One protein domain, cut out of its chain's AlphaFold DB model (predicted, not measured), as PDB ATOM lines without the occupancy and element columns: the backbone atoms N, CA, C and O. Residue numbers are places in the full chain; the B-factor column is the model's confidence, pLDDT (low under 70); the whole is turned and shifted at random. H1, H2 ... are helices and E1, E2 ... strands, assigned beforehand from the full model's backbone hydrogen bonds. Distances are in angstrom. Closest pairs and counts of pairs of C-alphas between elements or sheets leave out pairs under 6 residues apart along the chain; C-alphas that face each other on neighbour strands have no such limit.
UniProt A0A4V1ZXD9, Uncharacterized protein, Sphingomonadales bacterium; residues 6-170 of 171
ATOM      1  N   LYS A   6      24.615 -40.192  23.354       90.56
ATOM      2  CA  LYS A   6      25.030 -39.119  22.452       90.56
ATOM      3  C   LYS A   6      26.366 -39.437  21.808       90.56
ATOM      4  O   LYS A   6      27.281 -39.896  22.489       90.56
ATOM      5  N   HIS A   7      26.458 -39.177  20.516       87.94
ATOM      6  CA  HIS A   7      27.577 -39.541  19.673       87.94
ATOM      7  C   HIS A   7      27.976 -38.382  18.763       87.94
ATOM      8  O   HIS A   7      27.139 -37.800  18.071       87.94
ATOM      9  N   TRP A   8      29.270 -38.089  18.743       85.81
ATOM     10  CA  TRP A   8      29.922 -37.226  17.765       85.81
ATOM     11  C   TRP A   8      30.321 -38.087  16.567       85.81
ATOM     12  O   TRP A   8      31.004 -39.092  16.750       85.81
ATOM     13  N   LEU A   9      29.851 -37.749  15.368       83.06
ATOM     14  CA  LEU A   9      30.134 -38.461  14.120       83.06
ATOM     15  C   LEU A   9      31.108 -37.629  13.295       83.06
ATOM     16  O   LEU A   9      30.749 -36.547  12.832       83.06
ATOM     17  N   LEU A  10      32.311 -38.160  13.109       76.69
ATOM     18  CA  LEU A  10      33.398 -37.533  12.376       76.69
ATOM     19  C   LEU A  10      33.647 -38.242  11.056       76.69
ATOM     20  O   LEU A  10      33.656 -39.475  10.989       76.69
ATOM     21  N   TRP A  11      33.878 -37.431  10.032       70.62
ATOM     22  CA  TRP A  11      34.253 -37.873   8.699       70.62
ATOM     23  C   TRP A  11      35.689 -37.470   8.442       70.62
ATOM     24  O   TRP A  11      36.034 -36.315   8.679       70.62
ATOM     25  N   GLU A  12      36.473 -38.415   7.932       62.62
ATOM     26  CA  GLU A  12      37.875 -38.205   7.559       62.62
ATOM     27  C   GLU A  12      38.784 -37.762   8.730       62.62
ATOM     28  O   GLU A  12      38.332 -37.525   9.851       62.62
ATOM     29  N   ASP A  13      40.098 -37.729   8.490       54.72
ATOM     30  CA  ASP A  13      41.160 -37.494   9.487       54.72
ATOM     31  C   ASP A  13      41.218 -36.033  10.006       54.72
ATOM     32  O   ASP A  13      42.285 -35.507  10.336       54.72
ATOM     33  N   GLU A  14      40.079 -35.339  10.052       57.97
ATOM     34  CA  GLU A  14      39.983 -33.958  10.511       57.97
ATOM     35  C   GLU A  14      39.828 -33.865  12.041       57.97
ATOM     36  O   GLU A  14      39.201 -34.715  12.685       57.97
ATOM     37  N   PRO A  15      40.387 -32.813  12.671       65.44
ATOM     38  CA  PRO A  15      40.193 -32.577  14.092       65.44
ATOM     39  C   PRO A  15      38.707 -32.368  14.413       65.44
ATOM     40  O   PRO A  15      37.981 -31.709  13.674       65.44
ATOM     41  N   VAL A  16      38.268 -32.867  15.571       68.38
ATOM     42  CA  VAL A  16      36.897 -32.676  16.069       68.38
ATOM     43  C   VAL A  16      36.539 -31.193  16.129       68.38
ATOM     44  O   VAL A  16      37.095 -30.459  16.944       68.38
ATOM     45  N   ASP A  17      35.579 -30.779  15.306       74.50
ATOM     46  CA  ASP A  17      34.962 -29.453  15.343       74.50
ATOM     47  C   ASP A  17      33.564 -29.566  15.961       74.50
ATOM     48  O   ASP A  17      32.634 -30.080  15.337       74.50
ATOM     49  N   LEU A  18      33.382 -29.071  17.186       74.94
ATOM     50  CA  LEU A  18      32.112 -29.199  17.912       74.94
ATOM     51  C   LEU A  18      30.946 -28.430  17.281       74.94
ATOM     52  O   LEU A  18      29.802 -28.666  17.670       74.94
ATOM     53  N   ASN A  19      31.186 -27.528  16.332       75.19
ATOM     54  CA  ASN A  19      30.135 -26.785  15.644       75.19
ATOM     55  C   ASN A  19      29.693 -27.487  14.355       75.19
ATOM     56  O   ASN A  19      28.503 -27.472  14.037       75.19
ATOM     57  N   HIS A  20      30.621 -28.136  13.650       73.25
ATOM     58  CA  HIS A  20      30.364 -28.728  12.331       73.25
ATOM     59  C   HIS A  20      30.259 -30.256  12.344       73.25
ATOM     60  O   HIS A  20      29.627 -30.837  11.461       73.25
ATOM     61  N   THR A  21      30.795 -30.913  13.374       79.81
ATOM     62  CA  THR A  21      30.667 -32.363  13.559       79.81
ATOM     63  C   THR A  21      29.201 -32.720  13.785       79.81
ATOM     64  O   THR A  21      28.512 -32.097  14.608       79.81
ATOM     65  N   ARG A  22      28.690 -33.737  13.083       85.62
ATOM     66  CA  ARG A  22      27.332 -34.231  13.344       85.62
ATOM     67  C   ARG A  22      27.266 -34.783  14.765       85.62
ATOM     68  O   ARG A  22      28.124 -35.547  15.191       85.62
ATOM     69  N   PHE A  23      26.250 -34.368  15.508       89.06
ATOM     70  CA  PHE A  23      26.059 -34.770  16.894       89.06
ATOM     71  C   PHE A  23      24.665 -35.352  17.021       89.06
ATOM     72  O   PHE A  23      23.693 -34.642  16.772       89.06
ATOM     73  N   PHE A  24      24.568 -36.631  17.371       91.00
ATOM     74  CA  PHE A  24      23.303 -37.357  17.396       91.00
ATOM     75  C   PHE A  24      23.100 -38.106  18.701       91.00
ATOM     76  O   PHE A  24      24.048 -38.597  19.304       91.00
ATOM     77  N   GLU A  25      21.848 -38.213  19.124       92.69
ATOM     78  CA  GLU A  25      21.426 -39.056  20.232       92.69
ATOM     79  C   GLU A  25      20.692 -40.287  19.697       92.69
ATOM     80  O   GLU A  25      19.729 -40.169  18.943       92.69
ATOM     81  N   PHE A  26      21.156 -41.467  20.100       90.88
ATOM     82  CA  PHE A  26      20.549 -42.754  19.786       90.88
ATOM     83  C   PHE A  26      19.766 -43.231  21.002       90.88
ATOM     84  O   PHE A  26      20.346 -43.509  22.058       90.88
ATOM     85  N   ALA A  27      18.446 -43.309  20.864       91.38
ATOM     86  CA  ALA A  27      17.558 -43.734  21.935       91.38
ATOM     87  C   ALA A  27      16.358 -44.494  21.366       91.38
ATOM     88  O   ALA A  27      15.676 -44.009  20.470       91.38
ATOM     89  N   GLU A  28      16.097 -45.686  21.907       90.06
ATOM     90  CA  GLU A  28      14.881 -46.470  21.635       90.06
ATOM     91  C   GLU A  28      14.587 -46.697  20.134       90.06
ATOM     92  O   GLU A  28      13.438 -46.685  19.702       90.06
ATOM     93  N   GLY A  29      15.631 -46.908  19.320       90.81
ATOM     94  CA  GLY A  29      15.503 -47.119  17.868       90.81
ATOM     95  C   GLY A  29      15.322 -45.837  17.044       90.81
ATOM     96  O   GLY A  29      15.150 -45.904  15.827       90.81
ATOM     97  N   VAL A  30      15.386 -44.667  17.679       92.94
ATOM     98  CA  VAL A  30      15.278 -43.347  17.049       92.94
ATOM     99  C   VAL A  30      16.625 -42.629  17.092       92.94
ATOM    100  O   VAL A  30      17.383 -42.752  18.057       92.94
ATOM    101  N   VAL A  31      16.915 -41.866  16.038       92.94
ATOM    102  CA  VAL A  31      18.060 -40.954  15.988       92.94
ATOM    103  C   VAL A  31      17.556 -39.522  16.118       92.94
ATOM    104  O   VAL A  31      16.702 -39.086  15.345       92.94
ATOM    105  N   LEU A  32      18.078 -38.788  17.095       93.12
ATOM    106  CA  LEU A  32      17.764 -37.383  17.336       93.12
ATOM    107  C   LEU A  32      18.991 -36.518  17.061       93.12
ATOM    108  O   LEU A  32      20.118 -36.950  17.290       93.12
ATOM    109  N   ASP A  33      18.780 -35.274  16.646       91.62
ATOM    110  CA  ASP A  33      19.816 -34.245  16.673       91.62
ATOM    111  C   ASP A  33      20.250 -34.034  18.129       91.62
ATOM    112  O   ASP A  33      19.453 -33.645  18.981       91.62
ATOM    113  N   GLY A  34      21.514 -34.299  18.445       87.50
ATOM    114  CA  GLY A  34      22.021 -34.218  19.813       87.50
ATOM    115  C   GLY A  34      22.029 -32.792  20.376       87.50
ATOM    116  O   GLY A  34      22.128 -32.634  21.602       87.50
ATOM    117  N   ARG A  35      21.924 -31.771  19.505       87.25
ATOM    118  CA  ARG A  35      21.853 -30.345  19.858       87.25
ATOM    119  C   ARG A  35      20.414 -29.869  20.004       87.25
ATOM    120  O   ARG A  35      20.115 -29.189  20.982       87.25
ATOM    121  N   THR A  36      19.545 -30.182  19.042       90.06
ATOM    122  CA  THR A  36      18.169 -29.646  19.022       90.06
ATOM    123  C   THR A  36      17.137 -30.590  19.634       90.06
ATOM    124  O   THR A  36      16.104 -30.130  20.115       90.06
ATOM    125  N   GLY A  37      17.419 -31.892  19.663       90.12
ATOM    126  CA  GLY A  37      16.482 -32.939  20.070       90.12
ATOM    127  C   GLY A  37      15.489 -33.342  18.977       90.12
ATOM    128  O   GLY A  37      14.630 -34.188  19.226       90.12
ATOM    129  N   ASP A  38      15.587 -32.767  17.775       93.06
ATOM    130  CA  ASP A  38      14.684 -33.094  16.673       93.06
ATOM    131  C   ASP A  38      14.952 -34.499  16.139       93.06
ATOM    132  O   ASP A  38      16.103 -34.906  15.972       93.06
ATOM    133  N   THR A  39      13.896 -35.226  15.784       93.00
ATOM    134  CA  THR A  39      14.044 -36.513  15.102       93.00
ATOM    135  C   THR A  39      14.735 -36.330  13.752       93.00
ATOM    136  O   THR A  39      14.377 -35.456  12.961       93.00
ATOM    137  N   CYS A  40      15.759 -37.150  13.529       90.88
ATOM    138  CA  CYS A  40      16.594 -37.143  12.333       90.88
ATOM    139  C   CYS A  40      16.637 -38.501  11.633       90.88
ATOM    140  O   CYS A  40      17.327 -38.618  10.625       90.88
ATOM    141  N   GLY A  41      15.987 -39.529  12.177       92.69
ATOM    142  CA  GLY A  41      15.982 -40.852  11.579       92.69
ATOM    143  C   GLY A  41      15.696 -41.965  12.577       92.69
ATOM    144  O   GLY A  41      15.171 -41.751  13.672       92.69
ATOM    145  N   SER A  42      16.080 -43.174  12.189       93.19
ATOM    146  CA  SER A  42      15.904 -44.393  12.981       93.19
ATOM    147  C   SER A  42      17.136 -45.280  12.890       93.19
ATOM    148  O   SER A  42      17.964 -45.122  11.992       93.19
ATOM    149  N   TYR A  43      17.271 -46.210  13.827       92.31
ATOM    150  CA  TYR A  43      18.356 -47.177  13.800       92.31
ATOM    151  C   TYR A  43      17.899 -48.557  14.260       92.31
ATOM    152  O   TYR A  43      16.946 -48.700  15.027       92.31
ATOM    153  N   VAL A  44      18.604 -49.577  13.783       90.19
ATOM    154  CA  VAL A  44      18.387 -50.975  14.148       90.19
ATOM    155  C   VAL A  44      19.708 -51.575  14.610       90.19
ATOM    156  O   VAL A  44      20.732 -51.452  13.940       90.19
ATOM    157  N   GLU A  45      19.676 -52.246  15.757       85.56
ATOM    158  CA  GLU A  45      20.818 -53.000  16.271       85.56
ATOM    159  C   GLU A  45      21.027 -54.291  15.472       85.56
ATOM    160  O   GLU A  45      20.084 -55.003  15.117       85.56
ATOM    161  N   ARG A  46      22.294 -54.589  15.199       81.94
ATOM    162  CA  ARG A  46      22.785 -55.803  14.549       81.94
ATOM    163  C   ARG A  46      23.772 -56.494  15.481       81.94
ATOM    164  O   ARG A  46      24.310 -55.870  16.393       81.94
ATOM    165  N   ASP A  47      24.058 -57.763  15.213       71.12
ATOM    166  CA  ASP A  47      24.992 -58.546  16.033       71.12
ATOM    167  C   ASP A  47      26.389 -57.896  16.124       71.12
ATOM    168  O   ASP A  47      27.046 -57.986  17.159       71.12
ATOM    169  N   GLU A  48      26.802 -57.161  15.085       70.00
ATOM    170  CA  GLU A  48      28.130 -56.533  14.966       70.00
ATOM    171  C   GLU A  48      28.101 -54.990  15.011       70.00
ATOM    172  O   GLU A  48      29.107 -54.327  14.737       70.00
ATOM    173  N   GLY A  49      26.958 -54.381  15.353       74.94
ATOM    174  CA  GLY A  49      26.849 -52.925  15.479       74.94
ATOM    175  C   GLY A  49      25.447 -52.376  15.226       74.94
ATOM    176  O   GLY A  49      24.466 -52.915  15.726       74.94
ATOM    177  N   VAL A  50      25.344 -51.277  14.479       83.00
ATOM    178  CA  VAL A  50      24.078 -50.576  14.213       83.00
ATOM    179  C   VAL A  50      23.978 -50.151  12.761       83.00
ATOM    180  O   VAL A  50      24.947 -49.661  12.190       83.00
ATOM    181  N   ASP A  51      22.791 -50.287  12.181       87.75
ATOM    182  CA  ASP A  51      22.433 -49.634  10.924       87.75
ATOM    183  C   ASP A  51      21.509 -48.460  11.244       87.75
ATOM    184  O   ASP A  51      20.410 -48.661  11.765       87.75
ATOM    185  N   ALA A  52      21.949 -47.240  10.956       89.00
ATOM    186  CA  ALA A  52      21.154 -46.031  11.096       89.00
ATOM    187  C   ALA A  52      20.748 -45.505   9.719       89.00
ATOM    188  O   ALA A  52      21.556 -45.480   8.793       89.00
ATOM    189  N   VAL A  53      19.502 -45.058   9.606       90.12
ATOM    190  CA  VAL A  53      18.963 -44.395   8.420       90.12
ATOM    191  C   VAL A  53      18.515 -43.005   8.833       90.12
ATOM    192  O   VAL A  53      17.655 -42.867   9.707       90.12
ATOM    193  N   PHE A  54      19.099 -41.992   8.204       88.19
ATOM    194  CA  PHE A  54      18.788 -40.590   8.450       88.19
ATOM    195  C   PHE A  54      17.751 -40.078   7.447       88.19
ATOM    196  O   PHE A  54      17.758 -40.445   6.268       88.19
ATOM    197  N   ASP A  55      16.857 -39.222   7.933       86.25
ATOM    198  CA  ASP A  55      15.813 -38.577   7.146       86.25
ATOM    199  C   ASP A  55      16.407 -37.622   6.097       86.25
ATOM    200  O   ASP A  55      17.502 -37.075   6.245       86.25
ATOM    201  N   GLU A  56      15.653 -37.388   5.023       76.44
ATOM    202  CA  GLU A  56      16.078 -36.590   3.867       76.44
ATOM    203  C   GLU A  56      16.198 -35.098   4.220       76.44
ATOM    204  O   GLU A  56      15.268 -34.318   4.017       76.44
ATOM    205  N   ARG A  57      17.358 -34.661   4.722       60.59
ATOM    206  CA  ARG A  57      17.684 -33.226   4.852       60.59
ATOM    207  C   ARG A  57      18.415 -32.658   3.625       60.59
ATOM    208  O   ARG A  57      18.420 -31.443   3.441       60.59
ATOM    209  N   HIS A  58      18.967 -33.515   2.756       52.38
ATOM    210  CA  HIS A  58      19.814 -33.118   1.616       52.38
ATOM    211  C   HIS A  58      19.445 -33.775   0.270       52.38
ATOM    212  O   HIS A  58      20.266 -33.826  -0.639       52.38
ATOM    213  N   GLY A  59      18.200 -34.235   0.113       60.06
ATOM    214  CA  GLY A  59      17.674 -34.757  -1.158       60.06
ATOM    215  C   GLY A  59      17.784 -36.274  -1.349       60.06
ATOM    216  O   GLY A  59      17.099 -36.808  -2.213       60.06
ATOM    217  N   GLU A  60      18.559 -36.970  -0.514       72.06
ATOM    218  CA  GLU A  60      18.584 -38.434  -0.416       72.06
ATOM    219  C   GLU A  60      18.689 -38.876   1.055       72.06
ATOM    220  O   GLU A  60      19.156 -38.116   1.909       72.06
ATOM    221  N   ARG A  61      18.232 -40.101   1.355       81.06
ATOM    222  CA  ARG A  61      18.411 -40.728   2.673       81.06
ATOM    223  C   ARG A  61      19.818 -41.270   2.802       81.06
ATOM    224  O   ARG A  61      20.287 -42.012   1.934       81.06
ATOM    225  N   GLU A  62      20.435 -40.959   3.926       82.56
ATOM    226  CA  GLU A  62      21.770 -41.420   4.272       82.56
ATOM    227  C   GLU A  62      21.684 -42.673   5.146       82.56
ATOM    228  O   GLU A  62      20.865 -42.753   6.067       82.56
ATOM    229  N   VAL A  63      22.547 -43.645   4.870       82.12
ATOM    230  CA  VAL A  63      22.718 -44.852   5.676       82.12
ATOM    231  C   VAL A  63      24.086 -44.789   6.337       82.12
ATOM    232  O   VAL A  63      25.104 -44.613   5.672       82.12
ATOM    233  N   VAL A  64      24.113 -44.945   7.658       83.00
ATOM    234  CA  VAL A  64      25.353 -45.062   8.428       83.00
ATOM    235  C   VAL A  64      25.370 -46.412   9.114       83.00
ATOM    236  O   VAL A  64      24.515 -46.717   9.945       83.00
ATOM    237  N   LYS A  65      26.376 -47.216   8.796       84.00
ATOM    238  CA  LYS A  65      26.624 -48.488   9.464       84.00
ATOM    239  C   LYS A  65      27.731 -48.298  10.486       84.00
ATOM    240  O   LYS A  65      28.885 -48.081  10.127       84.00
ATOM    241  N   PHE A  66      27.370 -48.415  11.752       80.25
ATOM    242  CA  PHE A  66      28.279 -48.472  12.885       80.25
ATOM    243  C   PHE A  66      28.701 -49.922  13.037       80.25
ATOM    244  O   PHE A  66      27.842 -50.803  13.148       80.25
ATOM    245  N   ARG A  67      30.000 -50.190  13.030       76.56
ATOM    246  CA  ARG A  67      30.533 -51.526  13.287       76.56
ATOM    247  C   ARG A  67      31.524 -51.444  14.430       76.56
ATOM    248  O   ARG A  67      32.409 -50.587  14.448       76.56
ATOM    249  N   MET A  68      31.351 -52.326  15.409       62.22
ATOM    250  CA  MET A  68      32.414 -52.586  16.370       62.22
ATOM    251  C   MET A  68      33.499 -53.345  15.625       62.22
ATOM    252  O   MET A  68      33.224 -54.415  15.091       62.22
ATOM    253  N   HIS A  69      34.709 -52.801  15.547       53.19
ATOM    254  CA  HIS A  69      35.780 -53.519  14.870       53.19
ATOM    255  C   HIS A  69      36.196 -54.734  15.724       53.19
ATOM    256  O   HIS A  69      36.602 -54.526  16.870       53.19
ATOM    257  N   PRO A  70      36.114 -55.983  15.223       40.41
ATOM    258  CA  PRO A  70      36.409 -57.165  16.036       40.41
ATOM    259  C   PRO A  70      37.889 -57.282  16.434       40.41
ATOM    260  O   PRO A  70      38.192 -57.827  17.490       40.41
ATOM    261  N   GLU A  71      38.822 -56.764  15.621       41.25
ATOM    262  CA  GLU A  71      40.261 -57.030  15.786       41.25
ATOM    263  C   GLU A  71      41.152 -55.856  15.320       41.25
ATOM    264  O   GLU A  71      41.672 -55.859  14.212       41.25
ATOM    265  N   PHE A  72      41.374 -54.843  16.167       50.03
ATOM    266  CA  PHE A  72      42.527 -53.923  16.033       50.03
ATOM    267  C   PHE A  72      43.603 -54.230  17.082       50.03
ATOM    268  O   PHE A  72      44.128 -53.344  17.748       50.03
ATOM    269  N   VAL A  73      43.933 -55.515  17.242       38.91
ATOM    270  CA  VAL A  73      45.093 -55.907  18.053       38.91
ATOM    271  C   VAL A  73      46.409 -55.722  17.287       38.91
ATOM    272  O   VAL A  73      47.410 -55.478  17.944       38.91
ATOM    273  N   GLU A  74      46.463 -55.750  15.944       34.44
ATOM    274  CA  GLU A  74      47.783 -55.881  15.284       34.44
ATOM    275  C   GLU A  74      47.968 -55.297  13.870       34.44
ATOM    276  O   GLU A  74      49.002 -55.547  13.252       34.44
ATOM    277  N   HIS A  75      47.049 -54.483  13.341       33.25
ATOM    278  CA  HIS A  75      47.269 -53.861  12.028       33.25
ATOM    279  C   HIS A  75      47.524 -52.359  12.121       33.25
ATOM    280  O   HIS A  75      46.612 -51.549  12.265       33.25
ATOM    281  N   ASP A  76      48.813 -52.041  11.992       37.53
ATOM    282  CA  ASP A  76      49.418 -50.747  11.683       37.53
ATOM    283  C   ASP A  76      48.934 -50.273  10.296       37.53
ATOM    284  O   ASP A  76      49.670 -50.233   9.311       37.53
ATOM    285  N   LEU A  77      47.635 -49.984  10.181       38.06
ATOM    286  CA  LEU A  77      47.146 -49.094   9.140       38.06
ATOM    287  C   LEU A  77      47.747 -47.731   9.495       38.06
ATOM    288  O   LEU A  77      47.525 -47.253  10.604       38.06
ATOM    289  N   GLY A  78      48.545 -47.141   8.600       34.00
ATOM    290  CA  GLY A  78      49.388 -45.951   8.820       34.00
ATOM    291  C   GLY A  78      48.675 -44.634   9.182       34.00
ATOM    292  O   GLY A  78      49.176 -43.562   8.862       34.00
ATOM    293  N   PHE A  79      47.533 -44.705   9.860       38.53
ATOM    294  CA  PHE A  79      46.722 -43.620  10.410       38.53
ATOM    295  C   PHE A  79      47.144 -43.227  11.841       38.53
ATOM    296  O   PHE A  79      46.492 -42.425  12.502       38.53
ATOM    297  N   SER A  80      48.263 -43.766  12.337       35.12
ATOM    298  CA  SER A  80      48.756 -43.622  13.715       35.12
ATOM    299  C   SER A  80      49.286 -42.228  14.090       35.12
ATOM    300  O   SER A  80      49.755 -42.039  15.212       35.12
ATOM    301  N   SER A  81      49.239 -41.239  13.189       33.25
ATOM    302  CA  SER A  81      49.959 -39.973  13.381       33.25
ATOM    303  C   SER A  81      49.118 -38.772  13.826       33.25
ATOM    304  O   SER A  81      49.715 -37.784  14.252       33.25
ATOM    305  N   MET A  82      47.779 -38.820  13.789       39.69
ATOM    306  CA  MET A  82      46.949 -37.642  14.125       39.69
ATOM    307  C   MET A  82      45.760 -37.897  15.057       39.69
ATOM    308  O   MET A  82      45.090 -36.946  15.452       39.69
ATOM    309  N   MET A  83      45.528 -39.139  15.482       42.25
ATOM    310  CA  MET A  83      44.429 -39.470  16.390       42.25
ATOM    311  C   MET A  83      44.939 -40.093  17.689       42.25
ATOM    312  O   MET A  83      45.894 -40.877  17.648       42.25
ATOM    313  N   PRO A  84      44.328 -39.789  18.853       39.47
ATOM    314  CA  PRO A  84      44.592 -40.577  20.045       39.47
ATOM    315  C   PRO A  84      44.284 -42.048  19.722       39.47
ATOM    316  O   PRO A  84      43.315 -42.319  19.004       39.47
ATOM    317  N   PRO A  85      45.113 -42.996  20.197       44.59
ATOM    318  CA  PRO A  85      44.858 -44.416  20.001       44.59
ATOM    319  C   PRO A  85      43.415 -44.700  20.406       44.59
ATOM    320  O   PRO A  85      42.985 -44.199  21.445       44.59
ATOM    321  N   PHE A  86      42.690 -45.444  19.563       44.50
ATOM    322  CA  PHE A  86      41.347 -45.949  19.845       44.50
ATOM    323  C   PHE A  86      41.265 -46.306  21.328       44.50
ATOM    324  O   PHE A  86      41.913 -47.257  21.764       44.50
ATOM    325  N   ASP A  87      40.555 -45.493  22.110       43.38
ATOM    326  CA  ASP A  87      40.384 -45.768  23.524       43.38
ATOM    327  C   ASP A  87      39.195 -46.729  23.629       43.38
ATOM    328  O   ASP A  87      38.051 -46.312  23.409       43.38
ATOM    329  N   PRO A  88      39.417 -48.018  23.939       40.66
ATOM    330  CA  PRO A  88      38.325 -48.966  24.122       40.66
ATOM    331  C   PRO A  88      37.370 -48.546  25.254       40.66
ATOM    332  O   PRO A  88      36.247 -49.043  25.315       40.66
ATOM    333  N   VAL A  89      37.766 -47.610  26.128       39.84
ATOM    334  CA  VAL A  89      36.902 -47.005  27.152       39.84
ATOM    335  C   VAL A  89      35.974 -45.931  26.558       39.84
ATOM    336  O   VAL A  89      34.850 -45.762  27.037       39.84
ATOM    337  N   ALA A  90      36.372 -45.261  25.470       46.25
ATOM    338  CA  ALA A  90      35.600 -44.191  24.829       46.25
ATOM    339  C   ALA A  90      34.429 -44.687  23.952       46.25
ATOM    340  O   ALA A  90      33.654 -43.871  23.452       46.25
ATOM    341  N   ASN A  91      34.240 -46.008  23.799       59.69
ATOM    342  CA  ASN A  91      33.224 -46.607  22.916       59.69
ATOM    343  C   ASN A  91      33.243 -45.969  21.516       59.69
ATOM    344  O   ASN A  91      32.220 -45.462  21.047       59.69
ATOM    345  N   ALA A  92      34.416 -45.932  20.881       63.88
ATOM    346  CA  ALA A  92      34.521 -45.461  19.512       63.88
ATOM    347  C   ALA A  92      34.041 -46.543  18.524       63.88
ATOM    348  O   ALA A  92      34.260 -47.734  18.750       63.88
ATOM    349  N   TYR A  93      33.389 -46.143  17.432       70.00
ATOM    350  CA  TYR A  93      32.910 -47.059  16.385       70.00
ATOM    351  C   TYR A  93      33.449 -46.643  15.024       70.00
ATOM    352  O   TYR A  93      33.445 -45.454  14.706       70.00
ATOM    353  N   ALA A  94      33.845 -47.624  14.212       73.56
ATOM    354  CA  ALA A  94      34.105 -47.402  12.797       73.56
ATOM    355  C   ALA A  94      32.768 -47.261  12.066       73.56
ATOM    356  O   ALA A  94      31.832 -48.036  12.301       73.56
ATOM    357  N   LEU A  95      32.679 -46.262  11.195       75.56
ATOM    358  CA  LEU A  95      31.480 -45.963  10.426       75.56
ATOM    359  C   LEU A  95      31.738 -46.184   8.943       75.56
ATOM    360  O   LEU A  95      32.801 -45.822   8.442       75.56
ATOM    361  N   THR A  96      30.734 -46.711   8.247       76.25
ATOM    362  CA  THR A  96      30.623 -46.562   6.791       76.25
ATOM    363  C   THR A  96      29.371 -45.765   6.461       76.25
ATOM    364  O   THR A  96      28.329 -45.956   7.093       76.25
ATOM    365  N   PHE A  97      29.494 -44.850   5.507       77.12
ATOM    366  CA  PHE A  97      28.429 -43.948   5.082       77.12
ATOM    367  C   PHE A  97      28.102 -44.148   3.609       77.12
ATOM    368  O   PHE A  97      28.989 -44.056   2.771       77.12
ATOM    369  N   SER A  98      26.833 -44.361   3.298       81.12
ATOM    370  CA  SER A  98      26.323 -44.540   1.940       81.12
ATOM    371  C   SER A  98      24.947 -43.873   1.812       81.12
ATOM    372  O   SER A  98      24.406 -43.340   2.784       81.12
ATOM    373  N   ASN A  99      24.348 -43.889   0.622       84.94
ATOM    374  CA  ASN A  99      22.923 -43.585   0.469       84.94
ATOM    375  C   ASN A  99      22.099 -44.873   0.323       84.94
ATOM    376  O   ASN A  99      22.615 -45.943  -0.007       84.94
ATOM    377  N   VAL A 100      20.787 -44.770   0.554       83.94
ATOM    378  CA  VAL A 100      19.880 -45.931   0.465       83.94
ATOM    379  C   VAL A 100      19.927 -46.594  -0.920       83.94
ATOM    380  O   VAL A 100      19.888 -47.818  -1.007       83.94
ATOM    381  N   ARG A 101      20.076 -45.814  -1.998       85.38
ATOM    382  CA  ARG A 101      20.152 -46.339  -3.374       85.38
ATOM    383  C   ARG A 101      21.386 -47.218  -3.593       85.38
ATOM    384  O   ARG A 101      21.292 -48.245  -4.263       85.38
ATOM    385  N   TYR A 102      22.526 -46.820  -3.038       85.69
ATOM    386  CA  TYR A 102      23.765 -47.586  -3.082       85.69
ATOM    387  C   TYR A 102      23.611 -48.895  -2.315       85.69
ATOM    388  O   TYR A 102      23.993 -49.945  -2.814       85.69
ATOM    389  N   GLU A 103      22.997 -48.857  -1.132       86.25
ATOM    390  CA  GLU A 103      22.752 -50.054  -0.322       86.25
ATOM    391  C   GLU A 103      21.830 -51.061  -1.018       86.25
ATOM    392  O   GLU A 103      22.100 -52.263  -1.013       86.25
ATOM    393  N   GLU A 104      20.775 -50.579  -1.678       86.06
ATOM    394  CA  GLU A 104      19.904 -51.413  -2.510       86.06
ATOM    395  C   GLU A 104      20.689 -52.079  -3.645       86.06
ATOM    396  O   GLU A 104      20.595 -53.295  -3.824       86.06
ATOM    397  N   TYR A 105      21.510 -51.312  -4.365       86.94
ATOM    398  CA  TYR A 105      22.376 -51.830  -5.424       86.94
ATOM    399  C   TYR A 105      23.385 -52.862  -4.896       86.94
ATOM    400  O   TYR A 105      23.450 -53.974  -5.420       86.94
ATOM    401  N   ALA A 106      24.114 -52.538  -3.827       83.62
ATOM    402  CA  ALA A 106      25.131 -53.401  -3.236       83.62
ATOM    403  C   ALA A 106      24.533 -54.723  -2.733       83.62
ATOM    404  O   ALA A 106      25.133 -55.780  -2.911       83.62
ATOM    405  N   SER A 107      23.319 -54.691  -2.171       83.12
ATOM    406  CA  SER A 107      22.607 -55.899  -1.728       83.12
ATOM    407  C   SER A 107      22.185 -56.830  -2.874       83.12
ATOM    408  O   SER A 107      21.946 -58.017  -2.647       83.12
ATOM    409  N   ALA A 108      22.094 -56.302  -4.099       85.06
ATOM    410  CA  ALA A 108      21.730 -57.044  -5.302       85.06
ATOM    411  C   ALA A 108      22.945 -57.648  -6.030       85.06
ATOM    412  O   ALA A 108      22.763 -58.460  -6.943       85.06
ATOM    413  N   LEU A 109      24.170 -57.265  -5.654       80.50
ATOM    414  CA  LEU A 109      25.380 -57.797  -6.268       80.50
ATOM    415  C   LEU A 109      25.625 -59.250  -5.828       80.50
ATOM    416  O   LEU A 109      25.501 -59.576  -4.645       80.50
ATOM    417  N   PRO A 110      26.007 -60.147  -6.754       78.12
ATOM    418  CA  PRO A 110      26.513 -61.456  -6.369       78.12
ATOM    419  C   PRO A 110      27.827 -61.294  -5.589       78.12
ATOM    420  O   PRO A 110      28.614 -60.397  -5.889       78.12
ATOM    421  N   ALA A 111      28.086 -62.178  -4.619       70.25
ATOM    422  CA  ALA A 111      29.400 -62.272  -3.982       70.25
ATOM    423  C   ALA A 111      30.452 -62.513  -5.076       70.25
ATOM    424  O   ALA A 111      30.384 -63.512  -5.797       70.25
ATOM    425  N   ASN A 112      31.339 -61.540  -5.278       64.00
ATOM    426  CA  ASN A 112      32.180 -61.468  -6.465       64.00
ATOM    427  C   ASN A 112      33.641 -61.725  -6.074       64.00
ATOM    428  O   ASN A 112      34.378 -60.801  -5.744       64.00
ATOM    429  N   ASP A 113      34.063 -62.989  -6.114       61.94
ATOM    430  CA  ASP A 113      35.373 -63.418  -5.592       61.94
ATOM    431  C   ASP A 113      36.527 -63.297  -6.617       61.94
ATOM    432  O   ASP A 113      37.652 -63.730  -6.349       61.94
ATOM    433  N   HIS A 114      36.272 -62.770  -7.824       71.19
ATOM    434  CA  HIS A 114      37.191 -62.888  -8.975       71.19
ATOM    435  C   HIS A 114      37.381 -61.608  -9.807       71.19
ATOM    436  O   HIS A 114      37.807 -61.685 -10.960       71.19
ATOM    437  N   GLU A 115      37.061 -60.439  -9.260       82.62
ATOM    438  CA  GLU A 115      37.277 -59.161  -9.948       82.62
ATOM    439  C   GLU A 115      38.772 -58.797 -10.012       82.62
ATOM    440  O   GLU A 115      39.504 -58.986  -9.040       82.62
ATOM    441  N   THR A 116      39.239 -58.284 -11.156       86.81
ATOM    442  CA  THR A 116      40.596 -57.721 -11.277       86.81
ATOM    443  C   THR A 116      40.655 -56.287 -10.744       86.81
ATOM    444  O   THR A 116      39.643 -55.591 -10.722       86.81
ATOM    445  N   ASP A 117      41.843 -55.795 -10.381       85.81
ATOM    446  CA  ASP A 117      42.003 -54.416  -9.880       85.81
ATOM    447  C   ASP A 117      41.479 -53.356 -10.874       85.81
ATOM    448  O   ASP A 117      40.752 -52.451 -10.481       85.81
ATOM    449  N   GLU A 118      41.734 -53.513 -12.180       87.19
ATOM    450  CA  GLU A 118      41.210 -52.597 -13.213       87.19
ATOM    451  C   GLU A 118      39.673 -52.599 -13.296       87.19
ATOM    452  O   GLU A 118      39.054 -51.564 -13.543       87.19
ATOM    453  N   GLN A 119      39.039 -53.761 -13.104       85.50
ATOM    454  CA  GLN A 119      37.578 -53.872 -13.095       85.50
ATOM    455  C   GLN A 119      36.987 -53.222 -11.845       85.50
ATOM    456  O   GLN A 119      35.964 -52.542 -11.934       85.50
ATOM    457  N   LYS A 120      37.663 -53.390 -10.706       83.19
ATOM    458  CA  LYS A 120      37.302 -52.760  -9.441       83.19
ATOM    459  C   LYS A 120      37.365 -51.237  -9.539       83.19
ATOM    460  O   LYS A 120      36.410 -50.582  -9.135       83.19
ATOM    461  N   ASP A 121      38.437 -50.686 -10.101       84.94
ATOM    462  CA  ASP A 121      38.589 -49.237 -10.271       84.94
ATOM    463  C   ASP A 121      37.512 -48.669 -11.203       84.94
ATOM    464  O   ASP A 121      36.812 -47.727 -10.836       84.94
ATOM    465  N   ALA A 122      37.279 -49.307 -12.357       86.38
ATOM    466  CA  ALA A 122      36.230 -48.887 -13.288       86.38
ATOM    467  C   ALA A 122      34.819 -48.960 -12.674       86.38
ATOM    468  O   ALA A 122      33.970 -48.112 -12.960       86.38
ATOM    469  N   ARG A 123      34.554 -49.965 -11.826       86.19
ATOM    470  CA  ARG A 123      33.301 -50.046 -11.067       86.19
ATOM    471  C   ARG A 123      33.202 -48.903 -10.061       86.19
ATOM    472  O   ARG A 123      32.153 -48.275 -10.003       86.19
ATOM    473  N   ASN A 124      34.259 -48.628  -9.299       82.94
ATOM    474  CA  ASN A 124      34.260 -47.566  -8.292       82.94
ATOM    475  C   ASN A 124      33.996 -46.189  -8.924       82.94
ATOM    476  O   ASN A 124      33.185 -45.431  -8.394       82.94
ATOM    477  N   ASP A 125      34.615 -45.894 -10.072       86.50
ATOM    478  CA  ASP A 125      34.377 -44.652 -10.820       86.50
ATOM    479  C   ASP A 125      32.908 -44.540 -11.253       86.50
ATOM    480  O   ASP A 125      32.253 -43.520 -11.031       86.50
ATOM    481  N   TRP A 126      32.352 -45.617 -11.817       89.12
ATOM    482  CA  TRP A 126      30.944 -45.654 -12.209       89.12
ATOM    483  C   TRP A 126      30.001 -45.517 -11.003       89.12
ATOM    484  O   TRP A 126      29.022 -44.776 -11.072       89.12
ATOM    485  N   GLU A 127      30.286 -46.193  -9.887       86.75
ATOM    486  CA  GLU A 127      29.502 -46.092  -8.651       86.75
ATOM    487  C   GLU A 127      29.512 -44.657  -8.107       86.75
ATOM    488  O   GLU A 127      28.454 -44.125  -7.755       86.75
ATOM    489  N   ALA A 128      30.668 -43.990  -8.117       83.69
ATOM    490  CA  ALA A 128      30.776 -42.587  -7.733       83.69
ATOM    491  C   ALA A 128      29.912 -41.681  -8.626       83.69
ATOM    492  O   ALA A 128      29.187 -40.828  -8.114       83.69
ATOM    493  N   GLU A 129      29.905 -41.901  -9.943       86.19
ATOM    494  CA  GLU A 129      29.059 -41.138 -10.871       86.19
ATOM    495  C   GLU A 129      27.554 -41.394 -10.679       86.19
ATOM    496  O   GLU A 129      26.750 -40.466 -10.782       86.19
ATOM    497  N   GLN A 130      27.145 -42.643 -10.426       85.88
ATOM    498  CA  GLN A 130      25.724 -43.010 -10.341       85.88
ATOM    499  C   GLN A 130      25.069 -42.658  -9.007       85.88
ATOM    500  O   GLN A 130      23.872 -42.331  -8.965       85.88
ATOM    501  N   PHE A 131      25.824 -42.803  -7.922       81.62
ATOM    502  CA  PHE A 131      25.300 -42.684  -6.568       81.62
ATOM    503  C   PHE A 131      25.755 -41.397  -5.884       81.62
ATOM    504  O   PHE A 131      25.054 -40.941  -4.987       81.62
ATOM    505  N   GLY A 132      26.864 -40.782  -6.308       74.06
ATOM    506  CA  GLY A 132      27.425 -39.562  -5.716       74.06
ATOM    507  C   GLY A 132      28.041 -39.798  -4.334       74.06
ATOM    508  O   GLY A 132      29.209 -39.498  -4.113       74.06
ATOM    509  N   ILE A 133      27.261 -40.369  -3.414       65.81
ATOM    510  CA  ILE A 133      27.694 -40.828  -2.099       65.81
ATOM    511  C   ILE A 133      28.060 -42.316  -2.188       65.81
ATOM    512  O   ILE A 133      27.187 -43.186  -2.235       65.81
ATOM    513  N   VAL A 134      29.362 -42.593  -2.184       65.75
ATOM    514  CA  VAL A 134      29.948 -43.938  -2.041       65.75
ATOM    515  C   VAL A 134      30.404 -44.171  -0.593       65.75
ATOM    516  O   VAL A 134      30.574 -43.188   0.131       65.75
ATOM    517  N   PRO A 135      30.608 -45.432  -0.150       67.88
ATOM    518  CA  PRO A 135      31.081 -45.764   1.194       67.88
ATOM    519  C   PRO A 135      32.288 -44.932   1.646       67.88
ATOM    520  O   PRO A 135      33.415 -45.183   1.225       67.88
ATOM    521  N   MET A 136      32.051 -43.966   2.533       70.19
ATOM    522  CA  MET A 136      33.108 -43.210   3.215       70.19
ATOM    523  C   MET A 136      33.356 -43.780   4.607       70.19
ATOM    524  O   MET A 136      32.418 -44.235   5.267       70.19
ATOM    525  N   PHE A 137      34.608 -43.726   5.059       72.94
ATOM    526  CA  PHE A 137      35.013 -44.180   6.386       72.94
ATOM    527  C   PHE A 137      35.062 -43.014   7.375       72.94
ATOM    528  O   PHE A 137      35.436 -41.894   7.031       72.94
ATOM    529  N   GLY A 138      34.689 -43.287   8.620       75.25
ATOM    530  CA  GLY A 138      34.735 -42.299   9.691       75.25
ATOM    531  C   GLY A 138      34.664 -42.933  11.071       75.25
ATOM    532  O   GLY A 138      34.676 -44.160  11.215       75.25
ATOM    533  N   PHE A 139      34.548 -42.082  12.088       78.69
ATOM    534  CA  PHE A 139      34.519 -42.491  13.488       78.69
ATOM    535  C   PHE A 139      33.318 -41.905  14.221       78.69
ATOM    536  O   PHE A 139      32.939 -40.753  14.022       78.69
ATOM    537  N   SER A 140      32.738 -42.690  15.124       80.25
ATOM    538  CA  SER A 140      31.810 -42.184  16.133       80.25
ATOM    539  C   SER A 140      32.454 -42.224  17.505       80.25
ATOM    540  O   SER A 140      32.997 -43.260  17.870       80.25
ATOM    541  N   TYR A 141      32.315 -41.151  18.282       79.94
ATOM    542  CA  TYR A 141      32.724 -41.095  19.685       79.94
ATOM    543  C   TYR A 141      31.526 -40.851  20.572       79.94
ATOM    544  O   TYR A 141      30.729 -39.946  20.310       79.94
ATOM    545  N   ARG A 142      31.424 -41.611  21.659       84.06
ATOM    546  CA  ARG A 142      30.438 -41.312  22.687       84.06
ATOM    547  C   ARG A 142      30.785 -39.986  23.356       84.06
ATOM    548  O   ARG A 142      31.939 -39.710  23.666       84.06
ATOM    549  N   ASP A 143      29.771 -39.169  23.588       85.94
ATOM    550  CA  ASP A 143      29.915 -37.890  24.266       85.94
ATOM    551  C   ASP A 143      30.437 -38.078  25.697       85.94
ATOM    552  O   ASP A 143      29.796 -38.727  26.531       85.94
ATOM    553  N   CYS A 144      31.602 -37.500  25.977       83.50
ATOM    554  CA  CYS A 144      32.249 -37.507  27.284       83.50
ATOM    555  C   CYS A 144      33.078 -36.221  27.482       83.50
ATOM    556  O   CYS A 144      33.338 -35.505  26.506       83.50
ATOM    557  N   PRO A 145      33.474 -35.882  28.726       83.25
ATOM    558  CA  PRO A 145      34.273 -34.687  29.002       83.25
ATOM    559  C   PRO A 145      35.548 -34.582  28.156       83.25
ATOM    560  O   PRO A 145      35.854 -33.503  27.661       83.25
ATOM    561  N   GLU A 146      36.240 -35.697  27.932       80.50
ATOM    562  CA  GLU A 146      37.500 -35.771  27.188       80.50
ATOM    563  C   GLU A 146      37.311 -35.421  25.703       80.50
ATOM    564  O   GLU A 146      38.082 -34.645  25.139       80.50
ATOM    565  N   VAL A 147      36.247 -35.932  25.069       77.88
ATOM    566  CA  VAL A 147      35.917 -35.613  23.666       77.88
ATOM    567  C   VAL A 147      35.542 -34.138  23.515       77.88
ATOM    568  O   VAL A 147      35.921 -33.498  22.534       77.88
ATOM    569  N   ARG A 148      34.839 -33.571  24.502       83.12
ATOM    570  CA  ARG A 148      34.494 -32.143  24.510       83.12
ATOM    571  C   ARG A 148      35.733 -31.263  24.681       83.12
ATOM    572  O   ARG A 148      35.899 -30.318  23.919       83.12
ATOM    573  N   GLU A 149      36.623 -31.599  25.614       81.88
ATOM    574  CA  GLU A 149      37.884 -30.871  25.814       81.88
ATOM    575  C   GLU A 149      38.769 -30.918  24.560       81.88
ATOM    576  O   GLU A 149      39.344 -29.902  24.164       81.88
ATOM    577  N   MET A 150      38.834 -32.074  23.893       79.50
ATOM    578  CA  MET A 150      39.521 -32.221  22.610       79.50
ATOM    579  C   MET A 150      38.936 -31.275  21.553       79.50
ATOM    580  O   MET A 150      39.684 -30.528  20.923       79.50
ATOM    581  N   GLY A 151      37.611 -31.253  21.395       77.81
ATOM    582  CA  GLY A 151      36.947 -30.355  20.451       77.81
ATOM    583  C   GLY A 151      37.194 -28.868  20.744       77.81
ATOM    584  O   GLY A 151      37.518 -28.100  19.840       77.81
ATOM    585  N   GLU A 152      37.144 -28.462  22.015       82.12
ATOM    586  CA  GLU A 152      37.482 -27.093  22.439       82.12
ATOM    587  C   GLU A 152      38.961 -26.749  22.189       82.12
ATOM    588  O   GLU A 152      39.315 -25.613  21.856       82.12
ATOM    589  N   SER A 153      39.865 -27.718  22.357       79.81
ATOM    590  CA  SER A 153      41.285 -27.543  22.046       79.81
ATOM    591  C   SER A 153      41.509 -27.315  20.551       79.81
ATOM    592  O   SER A 153      42.210 -26.367  20.183       79.81
ATOM    593  N   ASN A 154      40.864 -28.119  19.703       77.88
ATOM    594  CA  ASN A 154      40.946 -28.011  18.246       77.88
ATOM    595  C   ASN A 154      40.470 -26.642  17.751       77.88
ATOM    596  O   ASN A 154      41.154 -25.990  16.961       77.88
ATOM    597  N   GLU A 155      39.341 -26.155  18.270       78.44
ATOM    598  CA  GLU A 155      38.810 -24.835  17.921       78.44
ATOM    599  C   GLU A 155      39.774 -23.706  18.327       78.44
ATOM    600  O   GLU A 155      40.050 -22.789  17.544       78.44
ATOM    601  N   ARG A 156      40.356 -23.779  19.534       81.62
ATOM    602  CA  ARG A 156      41.347 -22.790  19.990       81.62
ATOM    603  C   ARG A 156      42.580 -22.761  19.095       81.62
ATOM    604  O   ARG A 156      43.062 -21.673  18.768       81.62
ATOM    605  N   GLU A 157      43.092 -23.922  18.701       81.38
ATOM    606  CA  GLU A 157      44.250 -24.011  17.814       81.38
ATOM    607  C   GLU A 157      43.936 -23.475  16.415       81.38
ATOM    608  O   GLU A 157      44.707 -22.672  15.878       81.38
ATOM    609  N   TYR A 158      42.776 -23.838  15.864       75.75
ATOM    610  CA  TYR A 158      42.293 -23.338  14.580       75.75
ATOM    611  C   TYR A 158      42.208 -21.807  14.563       75.75
ATOM    612  O   TYR A 158      42.793 -21.150  13.695       75.75
ATOM    613  N   LEU A 159      41.568 -21.213  15.576       78.88
ATOM    614  CA  LEU A 159      41.469 -19.761  15.724       78.88
ATOM    615  C   LEU A 159      42.838 -19.098  15.922       78.88
ATOM    616  O   LEU A 159      43.077 -17.998  15.415       78.88
ATOM    617  N   ALA A 160      43.752 -19.736  16.656       83.19
ATOM    618  CA  ALA A 160      45.109 -19.229  16.831       83.19
ATOM    619  C   ALA A 160      45.898 -19.252  15.511       83.19
ATOM    620  O   ALA A 160      46.622 -18.297  15.220       83.19
ATOM    621  N   ARG A 161      45.735 -20.301  14.695       80.62
ATOM    622  CA  ARG A 161      46.334 -20.412  13.361       80.62
ATOM    623  C   ARG A 161      45.799 -19.333  12.422       80.62
ATOM    624  O   ARG A 161      46.605 -18.575  11.887       80.62
ATOM    625  N   GLN A 162      44.477 -19.175  12.327       78.62
ATOM    626  CA  GLN A 162      43.859 -18.128  11.506       78.62
ATOM    627  C   GLN A 162      44.357 -16.724  11.868       78.62
ATOM    628  O   GLN A 162      44.602 -15.908  10.985       78.62
ATOM    629  N   ARG A 163      44.550 -16.424  13.160       82.56
ATOM    630  CA  ARG A 163      45.104 -15.125  13.586       82.56
ATOM    631  C   ARG A 163      46.553 -14.936  13.142       82.56
ATOM    632  O   ARG A 163      46.901 -13.844  12.705       82.56
ATOM    633  N   ARG A 164      47.393 -15.975  13.237       84.75
ATOM    634  CA  ARG A 164      48.791 -15.920  12.769       84.75
ATOM    635  C   ARG A 164      48.864 -15.699  11.258       84.75
ATOM    636  O   ARG A 164      49.628 -14.853  10.806       84.75
ATOM    637  N   GLU A 165      48.048 -16.419  10.498       80.06
ATOM    638  CA  GLU A 165      48.002 -16.339   9.032       80.06
ATOM    639  C   GLU A 165      47.367 -15.029   8.546       80.06
ATOM    640  O   GLU A 165      47.886 -14.385   7.637       80.06
ATOM    641  N   GLY A 166      46.309 -14.562   9.213       69.50
ATOM    642  CA  GLY A 166      45.684 -13.267   8.938       69.50
ATOM    643  C   GLY A 166      46.596 -12.074   9.245       69.50
ATOM    644  O   GLY A 166      46.528 -11.063   8.551       69.50
ATOM    645  N   MET A 167      47.495 -12.188  10.228       55.53
ATOM    646  CA  MET A 167      48.534 -11.179  10.476       55.53
ATOM    647  C   MET A 167      49.671 -11.216   9.442       55.53
ATOM    648  O   MET A 167      50.296 -10.185   9.209       55.53
ATOM    649  N   ALA A 168      49.930 -12.360   8.799       52.22
ATOM    650  CA  ALA A 168      50.983 -12.494   7.789       52.22
ATOM    651  C   ALA A 168      50.641 -11.820   6.442       52.22
ATOM    652  O   ALA A 168      51.541 -11.555   5.653       52.22
ATOM    653  N   LEU A 169      49.365 -11.506   6.184       48.75
ATOM    654  CA  LEU A 169      48.898 -10.840   4.956       48.75
ATOM    655  C   LEU A 169      48.855  -9.299   5.050       48.75
ATOM    656  O   LEU A 169      48.490  -8.641   4.078       48.75
ATOM    657  N   VAL A 170      49.212  -8.719   6.203       48.19
ATOM    658  CA  VAL A 170      49.197  -7.258   6.453       48.19
ATOM    659  C   VAL A 170      50.615  -6.706   6.714       48.19
ATOM    660  O   VAL A 170      50.770  -5.556   7.123       48.19
TER     661      VAL A 170
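AT A GLANCE: This is residues 6 to 170 of the 171 residues of an uncharacterized protein of Sphingomonadales bacterium (UniProt A0A4V1ZXD9). A closed barrel of eight antiparallel strands, E1 to E8, makes the core, with helices H1 and H2 outside it where E7 ends and E8 begins. Helix H3 leaves from the other end of E8, and its residues 159 to 168 stick out as part of a free arm; residues 73 to 78 of the long loop between E6 and E7 also stick out. The printed part has 165 residues with three named helices and eight named strands, in the order E1 E2 E3 E4 E5 E6 E7 H1 H2 E8 H3, and its class is mixed, helices and strands. It is only just compact, close to loose, with a radius of gyration of the C-alphas of 18.4 A and spans of 56 by 41 by 39 A.

IN THESE COORDINATES: The strands are E1, residues 6 to 11, from C-alpha 6 at (25.030, -39.119, 22.452); E2, 22 to 27; E3, 30 to 33; E4, 39 to 46, 21.2 A long; E5, 49 to 54; E6, 62 to 67; E7, 93 to 99, 19.1 A; and E8, 136 to 142, 19.7 A. The helices are H1, residues 100 to 108, 12.7 A; H2, 117 to 131, 20.7 A; and H3, 145 to 168, 35.0 A, ending with C-alpha 168 at (50.983, -12.494, 7.789).

HOW THE PARTS SIT: E1 to E7 form a meander, each strand the antiparallel neighbour of the one before, and E8 is the antiparallel neighbour of both E7 and E1. Round the ring, backbone pairs within hydrogen-bond range include N 7 and O 24 at 2.8 A, N 25 and O 32 at 2.8 A, N 31 and O 41 at 2.9 A, N 44 and O 51 at 2.9 A, N 52 and O 64 at 2.8 A, N 65 and O 96 at 2.9 A, N 95 and O 138 at 2.9 A, and N 8 and O 141 at 2.8 A. H1 is on the barrel, outside it, over E6 and E7 at a height over the sheet of 11.5 A, and stands up from the sheet at 49 degrees; the local plane is fitted to just 6 C-alphas. The closest C-alphas of H1 and E6 are those of Val 100 and Val 63, 6.0 A apart. H1 and H2 are close but not clearly touching, with the C-alphas of Tyr 102 and Phe 131 closest at 6.2 A, and run opposite ways at a steep tilt of 38 degrees. H2 and H3 are not on the barrel and are apart. In H1, H2 and H3 every O i to N i+4 pair is within hydrogen-bond range.

THE WHOLE: The C-alphas farthest apart, those of Pro 110 and Val 170, are 60.1 A apart. The printed part has no cut, and the link from E6 to E7, 25 residues, is long. The mean pLDDT of the printed part is 74.4; 43 residues are under 70, among them residues 68 to 92.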